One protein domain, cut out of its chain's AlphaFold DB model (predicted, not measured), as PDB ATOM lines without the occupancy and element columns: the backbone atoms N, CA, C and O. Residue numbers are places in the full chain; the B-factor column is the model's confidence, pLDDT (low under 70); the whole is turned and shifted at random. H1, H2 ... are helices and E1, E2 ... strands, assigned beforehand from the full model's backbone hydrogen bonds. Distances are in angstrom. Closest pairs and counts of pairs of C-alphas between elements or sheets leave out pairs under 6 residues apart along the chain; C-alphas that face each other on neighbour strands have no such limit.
ATOM      1  N   GLN A  53     181.076 150.318 151.376       88.50
ATOM      2  CA  GLN A  53     182.115 150.156 152.392       88.50
ATOM      3  C   GLN A  53     181.852 151.025 153.630       88.50
ATOM      4  O   GLN A  53     182.231 150.645 154.735       88.50
ATOM      5  N   VAL A  54     181.204 152.186 153.471       88.38
ATOM      6  CA  VAL A  54     180.809 153.045 154.601       88.38
ATOM      7  C   VAL A  54     179.675 152.391 155.389       88.38
ATOM      8  O   VAL A  54     179.716 152.383 156.620       88.38
ATOM      9  N   LEU A  55     178.697 151.793 154.701       88.31
ATOM     10  CA  LEU A  55     177.603 151.058 155.342       88.31
ATOM     11  C   LEU A  55     178.131 149.836 156.106       88.31
ATOM     12  O   LEU A  55     177.824 149.684 157.287       88.31
ATOM     13  N   ASP A  56     178.990 149.032 155.475       88.88
ATOM     14  CA  ASP A  56     179.583 147.834 156.080       88.88
ATOM     15  C   ASP A  56     180.413 148.175 157.318       88.88
ATOM     16  O   ASP A  56     180.263 147.551 158.370       88.88
ATOM     17  N   ARG A  57     181.251 149.216 157.226       86.75
ATOM     18  CA  ARG A  57     182.025 149.714 158.369       86.75
ATOM     19  C   ARG A  57     181.113 150.176 159.502       86.75
ATOM     20  O   ARG A  57     181.385 149.850 160.650       86.75
ATOM     21  N   THR A  58     180.020 150.877 159.193       85.62
ATOM     22  CA  THR A  58     179.065 151.362 160.205       85.62
ATOM     23  C   THR A  58     178.389 150.200 160.929       85.62
ATOM     24  O   THR A  58     178.368 150.165 162.159       85.62
ATOM     25  N   ILE A  59     177.893 149.209 160.181       89.31
ATOM     26  CA  ILE A  59     177.296 147.992 160.750       89.31
ATOM     27  C   ILE A  59     178.326 147.255 161.615       89.31
ATOM     28  O   ILE A  59     178.017 146.869 162.743       89.31
ATOM     29  N   GLY A  60     179.557 147.108 161.117       88.81
ATOM     30  CA  GLY A  60     180.665 146.491 161.839       88.81
ATOM     31  C   GLY A  60     180.988 147.200 163.154       88.81
ATOM     32  O   GLY A  60     181.089 146.541 164.185       88.81
ATOM     33  N   SER A  61     181.078 148.532 163.158       86.31
ATOM     34  CA  SER A  61     181.339 149.324 164.367       86.31
ATOM     35  C   SER A  61     180.221 149.200 165.405       86.31
ATOM     36  O   SER A  61     180.503 149.011 166.587       86.31
ATOM     37  N   ILE A  62     178.951 149.253 164.983       87.69
ATOM     38  CA  ILE A  62     177.809 149.072 165.896       87.69
ATOM     39  C   ILE A  62     177.830 147.669 166.500       87.69
ATOM     40  O   ILE A  62     177.609 147.509 167.702       87.69
ATOM     41  N   ARG A  63     178.095 146.650 165.679       90.88
ATOM     42  CA  ARG A  63     178.178 145.265 166.135       90.88
ATOM     43  C   ARG A  63     179.317 145.074 167.135       90.88
ATOM     44  O   ARG A  63     179.067 144.555 168.218       90.88
ATOM     45  N   ALA A  64     180.515 145.555 166.805       89.25
ATOM     46  CA  ALA A  64     181.685 145.474 167.674       89.25
ATOM     47  C   ALA A  64     181.407 146.103 169.045       89.25
ATOM     48  O   ALA A  64     181.714 145.495 170.064       89.25
ATOM     49  N   PHE A  65     180.738 147.261 169.083       89.81
ATOM     50  CA  PHE A  65     180.312 147.875 170.340       89.81
ATOM     51  C   PHE A  65     179.394 146.960 171.163       89.81
ATOM     52  O   PHE A  65     179.612 146.797 172.360       89.81
ATOM     53  N   HIS A  66     178.373 146.352 170.548       90.00
ATOM     54  CA  HIS A  66     177.426 145.496 171.272       90.00
ATOM     55  C   HIS A  66     178.054 144.179 171.753       90.00
ATOM     56  O   HIS A  66     177.598 143.633 172.760       90.00
ATOM     57  N   GLU A  67     179.109 143.705 171.087       92.38
ATOM     58  CA  GLU A  67     179.888 142.520 171.468       92.38
ATOM     59  C   GLU A  67     180.917 142.791 172.588       92.38
ATOM     60  O   GLU A  67     181.463 141.841 173.149       92.38
ATOM     61  N   LEU A  68     181.152 144.054 172.977       89.81
ATOM     62  CA  LEU A  68     182.032 144.389 174.105       89.81
ATOM     63  C   LEU A  68     181.514 143.823 175.443       89.81
ATOM     64  O   LEU A  68     180.295 143.708 175.639       89.81
ATOM     65  N   PRO A  69     182.419 143.562 176.413       92.69
ATOM     66  CA  PRO A  69     182.033 143.203 177.774       92.69
ATOM     67  C   PRO A  69     181.085 144.234 178.395       92.69
ATOM     68  O   PRO A  69     181.191 145.444 178.152       92.69
ATOM     69  N   THR A  70     180.156 143.759 179.223       90.50
ATOM     70  CA  THR A  70     179.130 144.597 179.859       90.50
ATOM     71  C   THR A  70     179.745 145.735 180.670       90.50
ATOM     72  O   THR A  70     179.223 146.844 180.649       90.50
ATOM     73  N   GLU A  71     180.886 145.506 181.315       90.44
ATOM     74  CA  GLU A  71     181.609 146.484 182.135       90.44
ATOM     75  C   GLU A  71     182.123 147.667 181.302       90.44
ATOM     76  O   GLU A  71     182.202 148.796 181.790       90.44
ATOM     77  N   VAL A  72     182.451 147.422 180.030       88.44
ATOM     78  CA  VAL A  72     182.865 148.467 179.088       88.44
ATOM     79  C   VAL A  72     181.638 149.237 178.607       88.44
ATOM     80  O   VAL A  72     181.626 150.467 178.670       88.44
ATOM     81  N   LYS A  73     180.571 148.534 178.203       89.31
ATOM     82  CA  LYS A  73     179.314 149.156 177.746       89.31
ATOM     83  C   LYS A  73     178.622 149.973 178.841       89.31
ATOM     84  O   LYS A  73     178.037 151.012 178.546       89.31
ATOM     85  N   ALA A  74     178.734 149.555 180.102       88.88
ATOM     86  CA  ALA A  74     178.155 150.242 181.255       88.88
ATOM     87  C   ALA A  74     178.667 151.684 181.416       88.88
ATOM     88  O   ALA A  74     177.940 152.527 181.932       88.88
ATOM     89  N   ARG A  75     179.868 152.003 180.913       86.62
ATOM     90  CA  ARG A  75     180.418 153.375 180.920       86.62
ATOM     91  C   ARG A  75     179.612 154.346 180.055       86.62
ATOM     92  O   ARG A  75     179.581 155.542 180.330       86.62
ATOM     93  N   PHE A  76     178.950 153.817 179.031       86.88
ATOM     94  CA  PHE A  76     178.077 154.567 178.133       86.88
ATOM     95  C   PHE A  76     176.616 154.506 178.582       86.88
ATOM     96  O   PHE A  76     175.774 155.186 177.996       86.88
ATOM     97  N   TYR A  77     176.291 153.699 179.600       87.31
ATOM     98  CA  TYR A  77     174.918 153.526 180.042       87.31
ATOM     99  C   TYR A  77     174.410 154.780 180.749       87.31
ATOM    100  O   TYR A  77     174.869 155.128 181.837       87.31
ATOM    101  N   ARG A  78     173.455 155.465 180.121       82.62
ATOM    102  CA  ARG A  78     172.886 156.730 180.603       82.62
ATOM    103  C   ARG A  78     171.403 156.754 180.258       82.62
ATOM    104  O   ARG A  78     171.029 156.323 179.176       82.62
ATOM    105  N   ARG A  79     170.545 157.214 181.174       75.19
ATOM    106  CA  ARG A  79     169.092 157.358 180.922       75.19
ATOM    107  C   ARG A  79     168.693 158.792 180.570       75.19
ATOM    108  O   ARG A  79     167.563 159.018 180.149       75.19
ATOM    109  N   ASP A  80     169.597 159.744 180.755       71.06
ATOM    110  CA  ASP A  80     169.426 161.143 180.398       71.06
ATOM    111  C   ASP A  80     170.078 161.448 179.040       71.06
ATOM    112  O   ASP A  80     170.980 160.757 178.571       71.06
ATOM    113  N   GLY A  81     169.583 162.484 178.365       63.97
ATOM    114  CA  GLY A  81     170.110 162.936 177.073       63.97
ATOM    115  C   GLY A  81     171.180 164.019 177.204       63.97
ATOM    116  O   GLY A  81     171.303 164.836 176.293       63.97
ATOM    117  N   SER A  82     171.861 164.089 178.354       65.88
ATOM    118  CA  SER A  82     172.778 165.178 178.716       65.88
ATOM    119  C   SER A  82     174.040 165.200 177.854       65.88
ATOM    120  O   SER A  82     174.597 166.269 177.613       65.88
ATOM    121  N   THR A  83     174.450 164.045 177.334       67.94
ATOM    122  CA  THR A  83     175.641 163.890 176.499       67.94
ATOM    123  C   THR A  83     175.306 163.412 175.098       67.94
ATOM    124  O   THR A  83     174.266 162.802 174.844       67.94
ATOM    125  N   GLY A  84     176.203 163.700 174.158       77.69
ATOM    126  CA  GLY A  84     176.005 163.352 172.757       77.69
ATOM    127  C   GLY A  84     176.121 161.851 172.463       77.69
ATOM    128  O   GLY A  84     175.772 161.444 171.362       77.69
ATOM    129  N   VAL A  85     176.553 161.018 173.417       84.56
ATOM    130  CA  VAL A  85     176.587 159.548 173.300       84.56
ATOM    131  C   VAL A  85     175.856 158.907 174.482       84.56
ATOM    132  O   VAL A  85     176.066 159.310 175.628       84.56
ATOM    133  N   SER A  86     175.016 157.902 174.217       87.44
ATOM    134  CA  SER A  86     174.359 157.098 175.254       87.44
ATOM    135  C   SER A  86     174.094 155.659 174.806       87.44
ATOM    136  O   SER A  86     173.794 155.382 173.645       87.44
ATOM    137  N   PHE A  87     174.190 154.727 175.748       88.12
ATOM    138  CA  PHE A  87     173.750 153.345 175.610       88.12
ATOM    139  C   PHE A  87     172.555 153.111 176.532       88.12
ATOM    140  O   PHE A  87     172.609 153.415 177.721       88.12
ATOM    141  N   ILE A  88     171.456 152.591 175.993       86.31
ATOM    142  CA  ILE A  88     170.218 152.398 176.746       86.31
ATOM    143  C   ILE A  88     169.684 151.002 176.482       86.31
ATOM    144  O   ILE A  88     169.529 150.587 175.335       86.31
ATOM    145  N   SER A  89     169.337 150.319 177.565       82.75
ATOM    146  CA  SER A  89     168.511 149.122 177.534       82.75
ATOM    147  C   SER A  89     167.157 149.474 178.132       82.75
ATOM    148  O   SER A  89     167.085 150.057 179.219       82.75
ATOM    149  N   ASN A  90     166.085 149.153 177.408       77.25
ATOM    150  CA  ASN A  90     164.715 149.313 177.880       77.25
ATOM    151  C   ASN A  90     164.367 150.761 178.319       77.25
ATOM    152  O   ASN A  90     164.206 151.075 179.507       77.25
ATOM    153  N   VAL A  91     164.302 151.660 177.328       69.50
ATOM    154  CA  VAL A  91     164.107 153.117 177.497       69.50
ATOM    155  C   VAL A  91     162.826 153.442 178.276       69.50
ATOM    156  O   VAL A  91     162.824 154.325 179.129       69.50
ATOM    157  N   ASP A  92     161.748 152.712 178.009       67.88
ATOM    158  CA  ASP A  92     160.390 152.960 178.493       67.88
ATOM    159  C   ASP A  92     159.987 152.072 179.681       67.88
ATOM    160  O   ASP A  92     158.812 152.038 180.037       67.88
ATOM    161  N   LEU A  93     160.939 151.395 180.338       69.62
ATOM    162  CA  LEU A  93     160.673 150.397 181.389       69.62
ATOM    163  C   LEU A  93     159.682 150.861 182.475       69.62
ATOM    164  O   LEU A  93     158.897 150.055 182.963       69.62
ATOM    165  N   TYR A  94     159.708 152.140 182.859       70.69
ATOM    166  CA  TYR A  94     158.851 152.683 183.925       70.69
ATOM    167  C   TYR A  94     157.491 153.204 183.444       70.69
ATOM    168  O   TYR A  94     156.633 153.529 184.262       70.69
ATOM    169  N   HIS A  95     157.286 153.288 182.131       75.38
ATOM    170  CA  HIS A  95     156.048 153.782 181.523       75.38
ATOM    171  C   HIS A  95     155.355 152.732 180.647       75.38
ATOM    172  O   HIS A  95     154.186 152.893 180.298       75.38
ATOM    173  N   SER A  96     156.054 151.651 180.311       79.19
ATOM    174  CA  SER A  96     155.563 150.593 179.443       79.19
ATOM    175  C   SER A  96     155.001 149.421 180.231       79.19
ATOM    176  O   SER A  96     155.490 149.057 181.298       79.19
ATOM    177  N   LYS A  97     153.966 148.791 179.672       81.56
ATOM    178  CA  LYS A  97     153.364 147.575 180.242       81.56
ATOM    179  C   LYS A  97     154.249 146.338 180.060       81.56
ATOM    180  O   LYS A  97     153.986 145.318 180.690       81.56
ATOM    181  N   ALA A  98     155.250 146.410 179.185       78.94
ATOM    182  CA  ALA A  98     156.164 145.319 178.887       78.94
ATOM    183  C   ALA A  98     157.575 145.855 178.638       78.94
ATOM    184  O   ALA A  98     157.750 146.962 178.135       78.94
ATOM    185  N   ALA A  99     158.582 145.048 178.960       76.31
ATOM    186  CA  ALA A  99     159.949 145.348 178.570       76.31
ATOM    187  C   ALA A  99     160.122 145.183 177.051       76.31
ATOM    188  O   ALA A  99     159.628 144.222 176.458       76.31
ATOM    189  N   SER A 100     160.859 146.102 176.436       77.19
ATOM    190  CA  SER A 100     161.334 145.982 175.063       77.19
ATOM    191  C   SER A 100     162.608 145.136 175.019       77.19
ATOM    192  O   SER A 100     163.570 145.380 175.747       77.19
ATOM    193  N   TRP A 101     162.633 144.132 174.137       80.62
ATOM    194  CA  TRP A 101     163.853 143.375 173.843       80.62
ATOM    195  C   TRP A 101     164.706 144.167 172.851       80.62
ATOM    196  O   TRP A 101     164.746 143.872 171.654       80.62
ATOM    197  N   ARG A 102     165.325 145.248 173.331       82.69
ATOM    198  CA  ARG A 102     166.170 146.117 172.515       82.69
ATOM    199  C   ARG A 102     167.187 146.858 173.372       82.69
ATOM    200  O   ARG A 102     166.825 147.596 174.287       82.69
ATOM    201  N   ASP A 103     168.437 146.764 172.945       87.94
ATOM    202  CA  ASP A 103     169.495 147.682 173.341       87.94
ATOM    203  C   ASP A 103     169.686 148.743 172.250       87.94
ATOM    204  O   ASP A 103     169.450 148.493 171.064       87.94
ATOM    205  N   THR A 104     170.046 149.963 172.642       87.44
ATOM    206  CA  THR A 104     170.214 151.095 171.723       87.44
ATOM    207  C   THR A 104     171.460 151.890 172.077       87.44
ATOM    208  O   THR A 104     171.555 152.436 173.171       87.44
ATOM    209  N   LEU A 105     172.386 152.005 171.123       88.56
ATOM    210  CA  LEU A 105     173.422 153.035 171.117       88.56
ATOM    211  C   LEU A 105     172.892 154.256 170.356       88.56
ATOM    212  O   LEU A 105     172.463 154.134 169.207       88.56
ATOM    213  N   GLN A 106     172.921 155.423 170.987       84.81
ATOM    214  CA  GLN A 106     172.568 156.701 170.387       84.81
ATOM    215  C   GLN A 106     173.798 157.606 170.342       84.81
ATOM    216  O   GLN A 106     174.500 157.767 171.338       84.81
ATOM    217  N   ILE A 107     174.019 158.226 169.182       84.75
ATOM    218  CA  ILE A 107     175.011 159.282 168.986       84.75
ATOM    219  C   ILE A 107     174.280 160.482 168.377       84.75
ATOM    220  O   ILE A 107     173.753 160.409 167.267       84.75
ATOM    221  N   ARG A 108     174.196 161.578 169.125       79.94
ATOM    222  CA  ARG A 108     173.578 162.838 168.719       79.94
ATOM    223  C   ARG A 108     174.646 163.722 168.090       79.94
ATOM    224  O   ARG A 108     175.524 164.201 168.788       79.94
ATOM    225  N   LEU A 109     174.525 163.976 166.790       78.44
ATOM    226  CA  LEU A 109     175.465 164.805 166.022       78.44
ATOM    227  C   LEU A 109     175.053 166.290 165.927       78.44
ATOM    228  O   LEU A 109     175.644 167.042 165.163       78.44
ATOM    229  N   GLY A 110     174.032 166.727 166.668       74.06
ATOM    230  CA  GLY A 110     173.596 168.125 166.679       74.06
ATOM    231  C   GLY A 110     172.513 168.427 167.727       74.06
ATOM    232  O   GLY A 110     171.805 167.509 168.157       74.06
ATOM    233  N   PRO A 111     172.355 169.699 168.156       69.19
ATOM    234  CA  PRO A 111     173.053 170.898 167.662       69.19
ATOM    235  C   PRO A 111     174.507 171.035 168.146       69.19
ATOM    236  O   PRO A 111     175.297 171.704 167.491       69.19
ATOM    237  N   THR A 112     174.872 170.374 169.244       70.31
ATOM    238  CA  THR A 112     176.256 170.289 169.729       70.31
ATOM    239  C   THR A 112     176.800 168.904 169.409       70.31
ATOM    240  O   THR A 112     176.115 167.908 169.648       70.31
ATOM    241  N   LEU A 113     178.010 168.847 168.851       71.56
ATOM    242  CA  LEU A 113     178.687 167.584 168.573       71.56
ATOM    243  C   LEU A 113     179.049 166.860 169.883       71.56
ATOM    244  O   LEU A 113     179.338 167.519 170.884       71.56
ATOM    245  N   PRO A 114     179.031 165.517 169.887       73.25
ATOM    246  CA  PRO A 114     179.530 164.744 171.014       73.25
ATOM    247  C   PRO A 114     181.038 164.950 171.142       73.25
ATOM    248  O   PRO A 114     181.728 165.157 170.139       73.25
ATOM    249  N   ASP A 115     181.557 164.829 172.360       76.50
ATOM    250  CA  ASP A 115     182.997 164.706 172.545       76.50
ATOM    251  C   ASP A 115     183.489 163.443 171.818       76.50
ATOM    252  O   ASP A 115     182.930 162.355 171.974       76.50
ATOM    253  N   LEU A 116     184.530 163.591 170.996       72.94
ATOM    254  CA  LEU A 116     185.120 162.484 170.251       72.94
ATOM    255  C   LEU A 116     185.683 161.418 171.192       72.94
ATOM    256  O   LEU A 116     185.691 160.241 170.832       72.94
ATOM    257  N   GLU A 117     186.130 161.794 172.390       74.81
ATOM    258  CA  GLU A 117     186.615 160.838 173.384       74.81
ATOM    259  C   GLU A 117     185.488 159.962 173.948       74.81
ATOM    260  O   GLU A 117     185.729 158.798 174.272       74.81
ATOM    261  N   GLU A 118     184.252 160.474 173.974       75.75
ATOM    262  CA  GLU A 118     183.056 159.740 174.403       75.75
ATOM    263  C   GLU A 118     182.494 158.802 173.322       75.75
ATOM    264  O   GLU A 118     181.614 157.989 173.611       75.75
ATOM    265  N   ILE A 119     182.977 158.873 172.077       78.19
ATOM    266  CA  ILE A 119     182.555 157.947 171.020       78.19
ATOM    267  C   ILE A 119     183.296 156.610 171.202       78.19
ATOM    268  O   ILE A 119     184.532 156.610 171.262       78.19
ATOM    269  N   PRO A 120     182.585 155.462 171.240       76.00
ATOM    270  CA  PRO A 120     183.217 154.150 171.325       76.00
ATOM    271  C   PRO A 120     184.229 153.895 170.197       76.00
ATOM    272  O   PRO A 120     184.190 154.534 169.140       76.00
ATOM    273  N   GLU A 121     185.141 152.942 170.404       67.00
ATOM    274  CA  GLU A 121     186.152 152.572 169.404       67.00
ATOM    275  C   GLU A 121     185.519 152.285 168.022       67.00
ATOM    276  O   GLU A 121     184.423 151.736 167.915       67.00
ATOM    277  N   GLY A 122     186.187 152.730 166.946       57.91
ATOM    278  CA  GLY A 122     185.590 152.868 165.603       57.91
ATOM    279  C   GLY A 122     185.279 154.315 165.178       57.91
ATOM    280  O   GLY A 122     184.681 154.533 164.127       57.91
ATOM    281  N   ARG A 123     185.728 155.311 165.960       58.69
ATOM    282  CA  ARG A 123     185.563 156.772 165.761       58.69
ATOM    283  C   ARG A 123     185.726 157.274 164.321       58.69
ATOM    284  O   ARG A 123     184.961 158.129 163.890       58.69
ATOM    285  N   HIS A 124     186.647 156.696 163.550       55.66
ATOM    286  CA  HIS A 124     186.893 157.075 162.154       55.66
ATOM    287  C   HIS A 124     185.682 156.871 161.229       55.66
ATOM    288  O   HIS A 124     185.494 157.641 160.294       55.66
ATOM    289  N   VAL A 125     184.834 155.871 161.488       54.88
ATOM    290  CA  VAL A 125     183.608 155.628 160.706       54.88
ATOM    291  C   VAL A 125     182.550 156.692 161.012       54.88
ATOM    292  O   VAL A 125     181.841 157.161 160.122       54.88
ATOM    293  N   TRP A 126     182.498 157.127 162.270       52.94
ATOM    294  CA  TRP A 126     181.525 158.090 162.776       52.94
ATOM    295  C   TRP A 126     181.825 159.523 162.327       52.94
ATOM    296  O   TRP A 126     180.900 160.254 161.981       52.94
ATOM    297  N   THR A 127     183.107 159.894 162.229       55.62
ATOM    298  CA  THR A 127     183.536 161.163 161.617       55.62
ATOM    299  C   THR A 127     183.133 161.238 160.143       55.62
ATOM    300  O   THR A 127     182.642 162.270 159.693       55.62
ATOM    301  N   ILE A 128     183.278 160.133 159.403       54.28
ATOM    302  CA  ILE A 128     182.907 160.057 157.984       54.28
ATOM    303  C   ILE A 128     181.393 160.241 157.817       54.28
ATOM    304  O   ILE A 128     180.962 161.071 157.021       54.28
ATOM    305  N   PHE A 129     180.577 159.516 158.590       52.44
ATOM    306  CA  PHE A 129     179.117 159.634 158.511       52.44
ATOM    307  C   PHE A 129     178.622 161.031 158.923       52.44
ATOM    308  O   PHE A 129     177.742 161.580 158.264       52.44
ATOM    309  N   GLY A 130     179.221 161.642 159.953       54.41
ATOM    310  CA  GLY A 130     178.933 163.024 160.348       54.41
ATOM    311  C   GLY A 130     179.228 164.031 159.235       54.41
ATOM    312  O   GLY A 130     178.329 164.773 158.847       54.41
ATOM    313  N   ALA A 131     180.428 163.987 158.650       53.28
ATOM    314  CA  ALA A 131     180.837 164.889 157.568       53.28
ATOM    315  C   ALA A 131     179.949 164.772 156.311       53.28
ATOM    316  O   ALA A 131     179.649 165.777 155.663       53.28
ATOM    317  N   TYR A 132     179.476 163.560 155.982       51.22
ATOM    318  CA  TYR A 132     178.552 163.347 154.860       51.22
ATOM    319  C   TYR A 132     177.167 163.977 155.082       51.22
ATOM    320  O   TYR A 132     176.534 164.384 154.109       51.22
ATOM    321  N   PHE A 133     176.691 164.077 156.329       49.41
ATOM    322  CA  PHE A 133     175.381 164.659 156.652       49.41
ATOM    323  C   PHE A 133     175.435 166.155 156.995       49.41
ATOM    324  O   PHE A 133     174.447 166.851 156.765       49.41
ATOM    325  N   THR A 134     176.557 166.668 157.511       49.97
ATOM    326  CA  THR A 134     176.728 168.098 157.839       49.97
ATOM    327  C   THR A 134     177.188 168.947 156.652       49.97
ATOM    328  O   THR A 134     177.176 170.171 156.737       49.97
ATOM    329  N   GLY A 135     177.558 168.327 155.525       42.16
ATOM    330  CA  GLY A 135     178.018 169.033 154.321       42.16
ATOM    331  C   GLY A 135     179.469 169.521 154.399       42.16
ATOM    332  O   GLY A 135     179.961 170.153 153.464       42.16
TER     333      GLY A 135
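AT A GLANCE: This is residues 53 to 135 of the 145 residues of the protein "DIOX_N domain-containing protein" of Corchorus capsularis (UniProt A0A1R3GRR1). A two-stranded hairpin, E1 and E2, has three helices over one side of it: H2 packs on E1 with its residues 73 to 76, the long H1 passes near E2, and H3, away from E1, packs on H1 with residues 125 to 129. A long loop, residues 90 to 102, joins the two strands and reaches out to 25 A from the mean of all C-alphas; the C-alphas of its Lys 97 and of Gly 135, just after H3, are the two farthest apart. The printed part has 83 residues, with three named helices and two named strands in the order H1, H2, E1, E2, H3; the sheet E1 - E2 is antiparallel and the class is mixed, helices and strands. It is only just compact, close to loose, with a radius of gyration of the C-alphas of 13.7 A and spans of 41 by 28 by 21 A.

IN THESE COORDINATES: Find C-alpha 53 at (182.115, 150.156, 152.392); from there H1, residues 53 to 67, runs 20.7 A to C-alpha 67. After a tight link comes H2, residues 70 to 76. Look next at C-alpha 85, at (176.587, 159.548, 173.300), where E1 begins; it holds residues 85 to 89 and is 13.9 A long. E2, residues 103 to 107, is 13.6 A long. H3, residues 123 to 134, runs 16.4 A and ends with C-alpha 134 at (176.728, 168.098, 157.839).

HOW THE PARTS SIT: Start at the hairpin of E1 and E2, antiparallel at 167 degrees, where C-alphas 87 and 105 face each other at 4.5 A. Within hydrogen-bond range you find N 88 and O 104, 2.8 A, and N 86 and O 106, 2.9 A. From E1 go to H2: their closest C-alphas, those of Phe 87 and Phe 76, are 5.2 A apart. H2 and E2 are apart. From E2 go to H1, where the closest C-alphas, those of Ile 62 and Leu 105, are 7.9 A apart. H1 and H2 are close but not clearly touching, with Phe 65 and Lys 73 closest at 7.6 A between C-alphas, and run opposite ways at a steep tilt of 63 degrees. H3 touches H1 with residues 125 to 129 alone; the closest C-alphas, those of Thr 58 and Val 125, are 6.3 A apart, and the helices run opposite ways at a steep tilt of 51 degrees. H3 is apart from H2 and E1. In H1 and H3 every O i to N i+4 pair is within hydrogen-bond range; in H2 it is 1 of 3, beside 3 of 4 O i to N i+3 pairs.

THE WHOLE: Measure from Lys 97 to Gly 135 for the two C-alphas farthest apart, 41.7 A. The printed part, residues 53 to 135, has no cut. The links E1 to E2, 13 residues, and E2 to H3, 15 residues, are long. The mean pLDDT of the printed part is 76.6; look for values under 70 at residues 81 to 83, 91 to 93, 111 and 121 to 135, where H3 has a mean of 54.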